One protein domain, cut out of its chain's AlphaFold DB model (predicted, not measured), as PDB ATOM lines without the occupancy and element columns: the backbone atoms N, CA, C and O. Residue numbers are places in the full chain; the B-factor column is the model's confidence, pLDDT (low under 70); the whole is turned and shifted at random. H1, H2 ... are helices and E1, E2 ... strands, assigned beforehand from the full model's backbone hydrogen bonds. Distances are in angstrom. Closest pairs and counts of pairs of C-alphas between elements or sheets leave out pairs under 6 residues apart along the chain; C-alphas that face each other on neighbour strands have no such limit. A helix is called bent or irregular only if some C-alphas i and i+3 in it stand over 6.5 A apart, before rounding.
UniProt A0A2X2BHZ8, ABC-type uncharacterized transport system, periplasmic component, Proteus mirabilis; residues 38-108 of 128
ATOM      1  N   ASP A  38     134.786 151.240 139.662       87.25
ATOM      2  CA  ASP A  38     133.844 151.272 140.769       87.25
ATOM      3  C   ASP A  38     132.576 151.998 140.312       87.25
ATOM      4  O   ASP A  38     132.650 153.060 139.686       87.25
ATOM      5  N   MET A  39     131.413 151.409 140.588       86.62
ATOM      6  CA  MET A  39     130.120 151.930 140.165       86.62
ATOM      7  C   MET A  39     129.168 152.020 141.347       86.62
ATOM      8  O   MET A  39     128.778 151.019 141.943       86.62
ATOM      9  N   GLN A  40     128.685 153.233 141.589       88.88
ATOM     10  CA  GLN A  40     127.635 153.502 142.555       88.88
ATOM     11  C   GLN A  40     126.368 153.969 141.841       88.88
ATOM     12  O   GLN A  40     126.412 154.854 140.986       88.88
ATOM     13  N   THR A  41     125.231 153.374 142.207       88.81
ATOM     14  CA  THR A  41     123.907 153.763 141.705       88.81
ATOM     15  C   THR A  41     123.055 154.283 142.850       88.81
ATOM     16  O   THR A  41     122.854 153.588 143.845       88.81
ATOM     17  N   THR A  42     122.517 155.486 142.682       90.44
ATOM     18  CA  THR A  42     121.609 156.125 143.635       90.44
ATOM     19  C   THR A  42     120.226 156.263 143.015       90.44
ATOM     20  O   THR A  42     120.082 156.789 141.908       90.44
ATOM     21  N   PHE A  43     119.204 155.810 143.740       89.75
ATOM     22  CA  PHE A  43     117.804 155.976 143.365       89.75
ATOM     23  C   PHE A  43     117.308 157.336 143.849       89.75
ATOM     24  O   PHE A  43     117.336 157.621 145.044       89.75
ATOM     25  N   ASN A  44     116.850 158.176 142.924       90.19
ATOM     26  CA  ASN A  44     116.304 159.485 143.252       90.19
ATOM     27  C   ASN A  44     114.783 159.384 143.327       90.19
ATOM     28  O   ASN A  44     114.126 159.123 142.315       90.19
ATOM     29  N   THR A  45     114.223 159.612 144.511       91.81
ATOM     30  CA  THR A  45     112.780 159.558 144.758       91.81
ATOM     31  C   THR A  45     112.239 160.923 145.166       91.81
ATOM     32  O   THR A  45     112.879 161.640 145.933       91.81
ATOM     33  N   GLN A  46     111.047 161.266 144.691       93.06
ATOM     34  CA  GLN A  46     110.285 162.440 145.114       93.06
ATOM     35  C   GLN A  46     108.820 162.037 145.275       93.06
ATOM     36  O   GLN A  46     108.280 161.377 144.390       93.06
ATOM     37  N   ASP A  47     108.195 162.418 146.390       91.38
ATOM     38  CA  ASP A  47     106.788 162.113 146.699       91.38
ATOM     39  C   ASP A  47     106.440 160.625 146.488       91.38
ATOM     40  O   ASP A  47     105.494 160.282 145.777       91.38
ATOM     41  N   ASP A  48     107.276 159.739 147.042       90.19
ATOM     42  CA  ASP A  48     107.189 158.272 146.921       90.19
ATOM     43  C   ASP A  48     107.252 157.720 145.484       90.19
ATOM     44  O   ASP A  48     106.968 156.546 145.235       90.19
ATOM     45  N   LYS A  49     107.677 158.537 144.515       89.62
ATOM     46  CA  LYS A  49     107.885 158.135 143.120       89.62
ATOM     47  C   LYS A  49     109.364 158.138 142.775       89.62
ATOM     48  O   LYS A  49     110.090 159.077 143.098       89.62
ATOM     49  N   LEU A  50     109.813 157.105 142.065       87.06
ATOM     50  CA  LEU A  50     111.146 157.083 141.468       87.06
ATOM     51  C   LEU A  50     111.180 158.067 140.293       87.06
ATOM     52  O   LEU A  50     110.508 157.854 139.286       87.06
ATOM     53  N   ILE A  51     111.961 159.138 140.425       88.88
ATOM     54  CA  ILE A  51     112.093 160.185 139.400       88.88
ATOM     55  C   ILE A  51     113.354 160.025 138.547       88.88
ATOM     56  O   ILE A  51     113.456 160.624 137.479       88.88
ATOM     57  N   GLY A  52     114.321 159.219 138.989       86.06
ATOM     58  CA  GLY A  52     115.503 158.921 138.189       86.06
ATOM     59  C   GLY A  52     116.571 158.129 138.927       86.06
ATOM     60  O   GLY A  52     116.441 157.808 140.106       86.06
ATOM     61  N   LEU A  53     117.657 157.853 138.209       85.75
ATOM     62  CA  LEU A  53     118.846 157.176 138.716       85.75
ATOM     63  C   LEU A  53     120.059 158.085 138.527       85.75
ATOM     64  O   LEU A  53     120.178 158.778 137.516       85.75
ATOM     65  N   THR A  54     120.963 158.096 139.497       85.94
ATOM     66  CA  THR A  54     122.272 158.741 139.368       85.94
ATOM     67  C   THR A  54     123.356 157.687 139.448       85.94
ATOM     68  O   THR A  54     123.413 156.929 140.411       85.94
ATOM     69  N   PHE A  55     124.213 157.667 138.433       83.56
ATOM     70  CA  PHE A  55     125.362 156.778 138.349       83.56
ATOM     71  C   PHE A  55     126.637 157.579 138.605       83.56
ATOM     72  O   PHE A  55     126.828 158.646 138.019       83.56
ATOM     73  N   SER A  56     127.494 157.066 139.483       85.31
ATOM     74  CA  SER A  56     128.839 157.585 139.728       85.31
ATOM     75  C   SER A  56     129.849 156.491 139.423       85.31
ATOM     76  O   SER A  56     129.707 155.378 139.934       85.31
ATOM     77  N   TRP A  57     130.838 156.799 138.584       83.12
ATOM     78  CA  TRP A  57     131.853 155.847 138.142       83.12
ATOM     79  C   TRP A  57     133.250 156.369 138.449       83.12
ATOM     80  O   TRP A  57     133.564 157.519 138.134       83.12
ATOM     81  N   VAL A  58     134.095 155.511 139.014       85.69
ATOM     82  CA  VAL A  58     135.504 155.811 139.281       85.69
ATOM     83  C   VAL A  58     136.357 154.746 138.612       85.69
ATOM     84  O   VAL A  58     136.300 153.573 138.968       85.69
ATOM     85  N   MET A  59     137.122 155.157 137.604       84.25
ATOM     86  CA  MET A  59     138.061 154.278 136.910       84.25
ATOM     87  C   MET A  59     139.356 154.157 137.709       84.25
ATOM     88  O   MET A  59     139.777 155.115 138.361       84.25
ATOM     89  N   ASP A  60     140.015 153.005 137.611       86.69
ATOM     90  CA  ASP A  60     141.353 152.841 138.169       86.69
ATOM     91  C   ASP A  60     142.398 153.765 137.491       86.69
ATOM     92  O   ASP A  60     142.173 154.290 136.388       86.69
ATOM     93  N   PRO A  61     143.570 153.974 138.123       82.75
ATOM     94  CA  PRO A  61     144.603 154.852 137.583       82.75
ATOM     95  C   PRO A  61     145.073 154.467 136.177       82.75
ATOM     96  O   PRO A  61     145.243 155.350 135.340       82.75
ATOM     97  N   ILE A  62     145.239 153.172 135.885       82.44
ATOM     98  CA  ILE A  62     145.760 152.693 134.594       82.44
ATOM     99  C   ILE A  62     144.775 153.016 133.466       82.44
ATOM    100  O   ILE A  62     145.169 153.518 132.418       82.44
ATOM    101  N   THR A  63     143.490 152.781 133.702       80.56
ATOM    102  CA  THR A  63     142.398 153.010 132.750       80.56
ATOM    103  C   THR A  63     142.133 154.501 132.570       80.56
ATOM    104  O   THR A  63     141.912 154.968 131.455       80.56
ATOM    105  N   SER A  64     142.206 155.278 133.656       81.88
ATOM    106  CA  SER A  64     142.052 156.736 133.600       81.88
ATOM    107  C   SER A  64     143.210 157.436 132.881       81.88
ATOM    108  O   SER A  64     143.044 158.554 132.396       81.88
ATOM    109  N   MET A  65     144.376 156.791 132.780       81.00
ATOM    110  CA  MET A  65     145.579 157.400 132.226       81.00
ATOM    111  C   MET A  65     145.466 157.692 130.726       81.00
ATOM    112  O   MET A  65     145.955 158.730 130.295       81.00
ATOM    113  N   ASP A  66     144.770 156.856 129.951       78.38
ATOM    114  CA  ASP A  66     144.488 157.128 128.530       78.38
ATOM    115  C   ASP A  66     143.720 158.451 128.363       78.38
ATOM    116  O   ASP A  66     144.100 159.329 127.591       78.38
ATOM    117  N   ILE A  67     142.705 158.652 129.206       76.00
ATOM    118  CA  ILE A  67     141.932 159.894 129.248       76.00
ATOM    119  C   ILE A  67     142.808 161.067 129.693       76.00
ATOM    120  O   ILE A  67     142.729 162.143 129.101       76.00
ATOM    121  N   LEU A  68     143.608 160.872 130.745       76.62
ATOM    122  CA  LEU A  68     144.429 161.917 131.353       76.62
ATOM    123  C   LEU A  68     145.606 162.342 130.468       76.62
ATOM    124  O   LEU A  68     146.006 163.501 130.551       76.62
ATOM    125  N   TYR A  69     146.140 161.467 129.611       80.12
ATOM    126  CA  TYR A  69     147.243 161.804 128.707       80.12
ATOM    127  C   TYR A  69     146.866 162.914 127.724       80.12
ATOM    128  O   TYR A  69     147.627 163.870 127.562       80.12
ATOM    129  N   ASP A  70     145.664 162.849 127.152       79.38
ATOM    130  CA  ASP A  70     145.140 163.855 126.213       79.38
ATOM    131  C   ASP A  70     144.996 165.254 126.841       79.38
ATOM    132  O   ASP A  70     144.946 166.272 126.149       79.38
ATOM    133  N   ILE A  71     144.921 165.310 128.168       82.38
ATOM    134  CA  ILE A  71     144.620 166.508 128.960       82.38
ATOM    135  C   ILE A  71     145.690 166.794 130.016       82.38
ATOM    136  O   ILE A  71     145.486 167.637 130.887       82.38
ATOM    137  N   TYR A  72     146.852 166.148 129.914       79.88
ATOM    138  CA  TYR A  72     147.904 166.172 130.930       79.88
ATOM    139  C   TYR A  72     148.385 167.596 131.257       79.88
ATOM    140  O   TYR A  72     148.551 167.953 132.422       79.88
ATOM    141  N   ASN A  73     148.546 168.434 130.227       81.81
ATOM    142  CA  ASN A  73     148.960 169.837 130.359       81.81
ATOM    143  C   ASN A  73     147.781 170.826 130.369       81.81
ATOM    144  O   ASN A  73     147.993 172.039 130.417       81.81
ATOM    145  N   ALA A  74     146.541 170.344 130.269       82.88
ATOM    146  CA  ALA A  74     145.373 171.210 130.237       82.88
ATOM    147  C   ALA A  74     145.051 171.696 131.656       82.88
ATOM    148  O   ALA A  74     144.958 170.908 132.599       82.88
ATOM    149  N   GLN A  75     144.840 173.004 131.818       81.19
ATOM    150  CA  GLN A  75     144.299 173.516 133.074       81.19
ATOM    151  C   GLN A  75     142.882 172.953 133.280       81.19
ATOM    152  O   GLN A  75     142.126 172.854 132.300       81.19
ATOM    153  N   PRO A  76     142.492 172.614 134.524       76.38
ATOM    154  CA  PRO A  76     141.100 172.321 134.841       76.38
ATOM    155  C   PRO A  76     140.195 173.437 134.308       76.38
ATOM    156  O   PRO A  76     140.583 174.603 134.313       76.38
ATOM    157  N   GLU A  77     139.011 173.084 133.809       78.44
ATOM    158  CA  GLU A  77     138.037 174.027 133.221       78.44
ATOM    159  C   GLU A  77     138.457 174.745 131.923       78.44
ATOM    160  O   GLU A  77     137.668 175.528 131.379       78.44
ATOM    161  N   SER A  78     139.646 174.465 131.380       85.50
ATOM    162  CA  SER A  78     140.050 174.958 130.058       85.50
ATOM    163  C   SER A  78     139.160 174.403 128.941       85.50
ATOM    164  O   SER A  78     138.506 173.368 129.087       85.50
ATOM    165  N   ASP A  79     139.166 175.056 127.779       85.62
ATOM    166  CA  ASP A  79     138.401 174.588 126.617       85.62
ATOM    167  C   ASP A  79     138.817 173.183 126.168       85.62
ATOM    168  O   ASP A  79     137.983 172.405 125.712       85.62
ATOM    169  N   ILE A  80     140.100 172.839 126.322       85.56
ATOM    170  CA  ILE A  80     140.624 171.500 126.026       85.56
ATOM    171  C   ILE A  80     140.014 170.484 126.997       85.56
ATOM    172  O   ILE A  80     139.472 169.468 126.560       85.56
ATOM    173  N   TRP A  81     140.016 170.800 128.297       82.75
ATOM    174  CA  TRP A  81     139.408 169.963 129.331       82.75
ATOM    175  C   TRP A  81     137.913 169.733 129.072       82.75
ATOM    176  O   TRP A  81     137.444 168.596 129.043       82.75
ATOM    177  N   LYS A  82     137.168 170.810 128.798       83.69
ATOM    178  CA  LYS A  82     135.725 170.761 128.515       83.69
ATOM    179  C   LYS A  82     135.400 169.969 127.251       83.69
ATOM    180  O   LYS A  82     134.433 169.210 127.247       83.69
ATOM    181  N   LYS A  83     136.205 170.099 126.190       86.25
ATOM    182  CA  LYS A  83     136.040 169.312 124.957       86.25
ATOM    183  C   LYS A  83     136.260 167.821 125.199       86.25
ATOM    184  O   LYS A  83     135.455 167.023 124.725       86.25
ATOM    185  N   GLN A  84     137.290 167.443 125.958       85.19
ATOM    186  CA  GLN A  84     137.543 166.036 126.279       85.19
ATOM    187  C   GLN A  84     136.437 165.457 127.168       85.19
ATOM    188  O   GLN A  84     135.891 164.397 126.868       85.19
ATOM    189  N   ALA A  85     136.032 166.191 128.203       80.62
ATOM    190  CA  ALA A  85     134.890 165.852 129.046       80.62
ATOM    191  C   ALA A  85     133.609 165.640 128.217       80.62
ATOM    192  O   ALA A  85     132.926 164.630 128.376       80.62
ATOM    193  N   ALA A  86     133.311 166.547 127.281       82.75
ATOM    194  CA  ALA A  86     132.157 166.427 126.392       82.75
ATOM    195  C   ALA A  86     132.253 165.205 125.465       82.75
ATOM    196  O   ALA A  86     131.257 164.510 125.268       82.75
ATOM    197  N   ARG A  87     133.443 164.904 124.930       83.12
ATOM    198  CA  ARG A  87     133.683 163.716 124.097       83.12
ATOM    199  C   ARG A  87     133.439 162.425 124.878       83.12
ATOM    200  O   ARG A  87     132.741 161.543 124.384       83.12
ATOM    201  N   LEU A  88     133.957 162.338 126.102       80.88
ATOM    202  CA  LEU A  88     133.738 161.195 126.991       80.88
ATOM    203  C   LEU A  88     132.263 161.029 127.337       80.88
ATOM    204  O   LEU A  88     131.720 159.939 127.191       80.88
ATOM    205  N   MET A  89     131.598 162.115 127.736       77.88
ATOM    206  CA  MET A  89     130.174 162.091 128.064       77.88
ATOM    207  C   MET A  89     129.313 161.702 126.856       77.88
ATOM    208  O   MET A  89     128.389 160.909 127.002       77.88
ATOM    209  N   SER A  90     129.639 162.190 125.655       81.69
ATOM    210  CA  SER A  90     128.958 161.804 124.412       81.69
ATOM    211  C   SER A  90     129.072 160.302 124.149       81.69
ATOM    212  O   SER A  90     128.066 159.633 123.909       81.69
ATOM    213  N   ASN A  91     130.282 159.746 124.275       78.88
ATOM    214  CA  ASN A  91     130.492 158.308 124.137       78.88
ATOM    215  C   ASN A  91     129.675 157.548 125.186       78.88
ATOM    216  O   ASN A  91     128.942 156.623 124.826       78.88
ATOM    217  N   ILE A  92     129.744 157.980 126.450       78.06
ATOM    218  CA  ILE A  92     129.046 157.352 127.576       78.06
ATOM    219  C   ILE A  92     127.541 157.247 127.323       78.06
ATOM    220  O   ILE A  92     126.963 156.164 127.436       78.06
ATOM    221  N   LEU A  93     126.935 158.360 126.916       76.81
ATOM    222  CA  LEU A  93     125.510 158.448 126.615       76.81
ATOM    223  C   LEU A  93     125.119 157.642 125.371       76.81
ATOM    224  O   LEU A  93     124.035 157.071 125.330       76.81
ATOM    225  N   SER A  94     125.988 157.576 124.358       74.81
ATOM    226  CA  SER A  94     125.687 156.862 123.111       74.81
ATOM    227  C   SER A  94     125.665 155.338 123.273       74.81
ATOM    228  O   SER A  94     124.872 154.664 122.618       74.81
ATOM    229  N   GLN A  95     126.520 154.797 124.147       71.38
ATOM    230  CA  GLN A  95     126.725 153.352 124.282       71.38
ATOM    231  C   GLN A  95     125.995 152.736 125.482       71.38
ATOM    232  O   GLN A  95     125.981 151.517 125.603       71.38
ATOM    233  N   ASN A  96     125.389 153.538 126.369       69.31
ATOM    234  CA  ASN A  96     124.791 153.061 127.627       69.31
ATOM    235  C   ASN A  96     125.752 152.154 128.434       69.31
ATOM    236  O   ASN A  96     125.308 151.180 129.034       69.31
ATOM    237  N   TYR A  97     127.064 152.454 128.405       69.44
ATOM    238  CA  TYR A  97     128.169 151.503 128.655       69.44
ATOM    239  C   TYR A  97     127.945 150.470 129.767       69.44
ATOM    240  O   TYR A  97     128.274 149.305 129.569       69.44
ATOM    241  N   PHE A  98     127.432 150.885 130.929       70.19
ATOM    242  CA  PHE A  98     127.369 150.033 132.121       70.19
ATOM    243  C   PHE A  98     125.963 149.852 132.697       70.19
ATOM    244  O   PHE A  98     125.819 149.229 133.747       70.19
ATOM    245  N   SER A  99     124.928 150.366 132.026       76.25
ATOM    246  CA  SER A  99     123.566 150.345 132.561       76.25
ATOM    247  C   SER A  99     122.560 149.934 131.496       76.25
ATOM    248  O   SER A  99     122.370 150.618 130.492       76.25
ATOM    249  N   GLU A 100     121.851 148.841 131.758       80.88
ATOM    250  CA  GLU A 100     120.698 148.420 130.973       80.88
ATOM    251  C   GLU A 100     119.440 148.529 131.827       80.88
ATOM    252  O   GLU A 100     119.438 148.159 133.000       80.88
ATOM    253  N   PHE A 101     118.367 149.050 131.238       81.62
ATOM    254  CA  PHE A 101     117.101 149.220 131.931       81.62
ATOM    255  C   PHE A 101     116.019 148.382 131.262       81.62
ATOM    256  O   PHE A 101     115.892 148.377 130.036       81.62
ATOM    257  N   TYR A 102     115.245 147.681 132.082       86.31
ATOM    258  CA  TYR A 102     114.174 146.800 131.645       86.31
ATOM    259  C   TYR A 102     112.888 147.175 132.376       86.31
ATOM    260  O   TYR A 102     112.892 147.312 133.599       86.31
ATOM    261  N   MET A 103     111.795 147.319 131.631       82.62
ATOM    262  CA  MET A 103     110.441 147.453 132.175       82.62
ATOM    263  C   MET A 103     109.596 146.336 131.581       82.62
ATOM    264  O   MET A 103     109.662 146.102 130.379       82.62
ATOM    265  N   ASP A 104     108.874 145.602 132.428       89.75
ATOM    266  CA  ASP A 104     108.003 144.491 132.016       89.75
ATOM    267  C   ASP A 104     108.694 143.429 131.134       89.75
ATOM    268  O   ASP A 104     108.083 142.789 130.285       89.75
ATOM    269  N   GLY A 105     109.998 143.223 131.350       90.50
ATOM    270  CA  GLY A 105     110.818 142.274 130.591       90.50
ATOM    271  C   GLY A 105     111.389 142.821 129.277       90.50
ATOM    272  O   GLY A 105     112.211 142.150 128.655       90.50
ATOM    273  N   GLU A 106     111.042 144.047 128.880       89.75
ATOM    274  CA  GLU A 106     111.540 144.683 127.660       89.75
ATOM    275  C   GLU A 106     112.620 145.731 127.949       89.75
ATOM    276  O   GLU A 106     112.490 146.581 128.838       89.75
ATOM    277  N   LYS A 107     113.703 145.698 127.159       87.00
ATOM    278  CA  LYS A 107     114.797 146.671 127.257       87.00
ATOM    279  C   LYS A 107     114.282 148.055 126.868       87.00
ATOM    280  O   LYS A 107     114.019 148.324 125.697       87.00
ATOM    281  N   THR A 108     114.189 148.946 127.846       81.00
ATOM    282  CA  THR A 108     113.619 150.281 127.678       81.00
ATOM    283  C   THR A 108     114.727 151.325 127.666       81.00
ATOM    284  O   THR A 108     115.585 151.366 128.546       81.00
TER     285      THR A 108
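Overview. This is residues 38 to 108 of the 128 residues of the protein "ABC-type uncharacterized transport system, periplasmic component" of Proteus mirabilis (UniProt A0A2X2BHZ8). One long, narrow two-stranded hairpin, E1 and E2, makes one side of a loose, open frame; past the last residue of E2, away from the hairpin's turn, come a short helix, H1, and then the longer helix H2, which runs back but is set off from the hairpin. After H2 a tail, residues 96 to 108, runs on toward the hairpin's turn end, with residues 101 to 107 sticking out. The printed part has 71 residues with two named strands followed by two named helices, in the order E1 E2 H1 H2; the sheet, E1 - E2, is antiparallel and the class is mixed, helices and strands. The whole is loose, with a radius of gyration of the C-alphas of 16.0 A, and elongated, spanning 47 by 26 by 20 A.

Arrangement. Begin with the hairpin of E1, residues 38 to 46, and E2, residues 49 to 59, joined by a tight link of 2 residues. The two strands are antiparallel neighbours, at 162 degrees between their directions. Look at C-alphas 41 and 55, which face each other at 4.7 A, and at N 42 and O 54, within hydrogen-bond range at 2.8 A; near the turn, N 46 and O 49 are 2.9 A apart. A tight link of 1 residue leads from E2 to H1, residues 61 to 69, of which residues 61 to 66 stand free. Beyond a short link of 9 residues comes H2, residues 79 to 95, of which residues 89 to 95 stand free. H1 and H2 are near each other, with 5 pairs of C-alphas within 10 A and the closest at 8.1 A. E1 is apart from both helices, and E2 is apart from H2. In H2 every O i to N i+4 pair is within hydrogen-bond range; in H1 it is 3 of 5.

Along the chain. Find C-alpha 38 at (133.844, 151.272, 140.769); from there E1 runs 26.4 A to C-alpha 46. E2 starts at C-alpha 49, at (107.885, 158.135, 143.120), and covers 31.0 A to C-alpha 59. H1 covers 11.6 A from Pro 61 to Tyr 69; it is neither bent nor irregular, but only just: C-alphas 63 and 66 are 6.3 A apart. H2 covers 24.3 A from Asp 79 to Gln 95, where C-alpha 95 is at (126.725, 153.352, 124.282).

Size, cuts and confidence. The two C-alphas farthest apart are those of Asn 73 and Asp 104, at 48.2 A. The printed part has no cut, and no link between named elements is long. Residues 96 to 108 hold no named element; within them, residues 102 to 103 pair with residues 106 to 107, antiparallel. The mean pLDDT of the printed part is 83.1, and residues 96 to 97 are under 70.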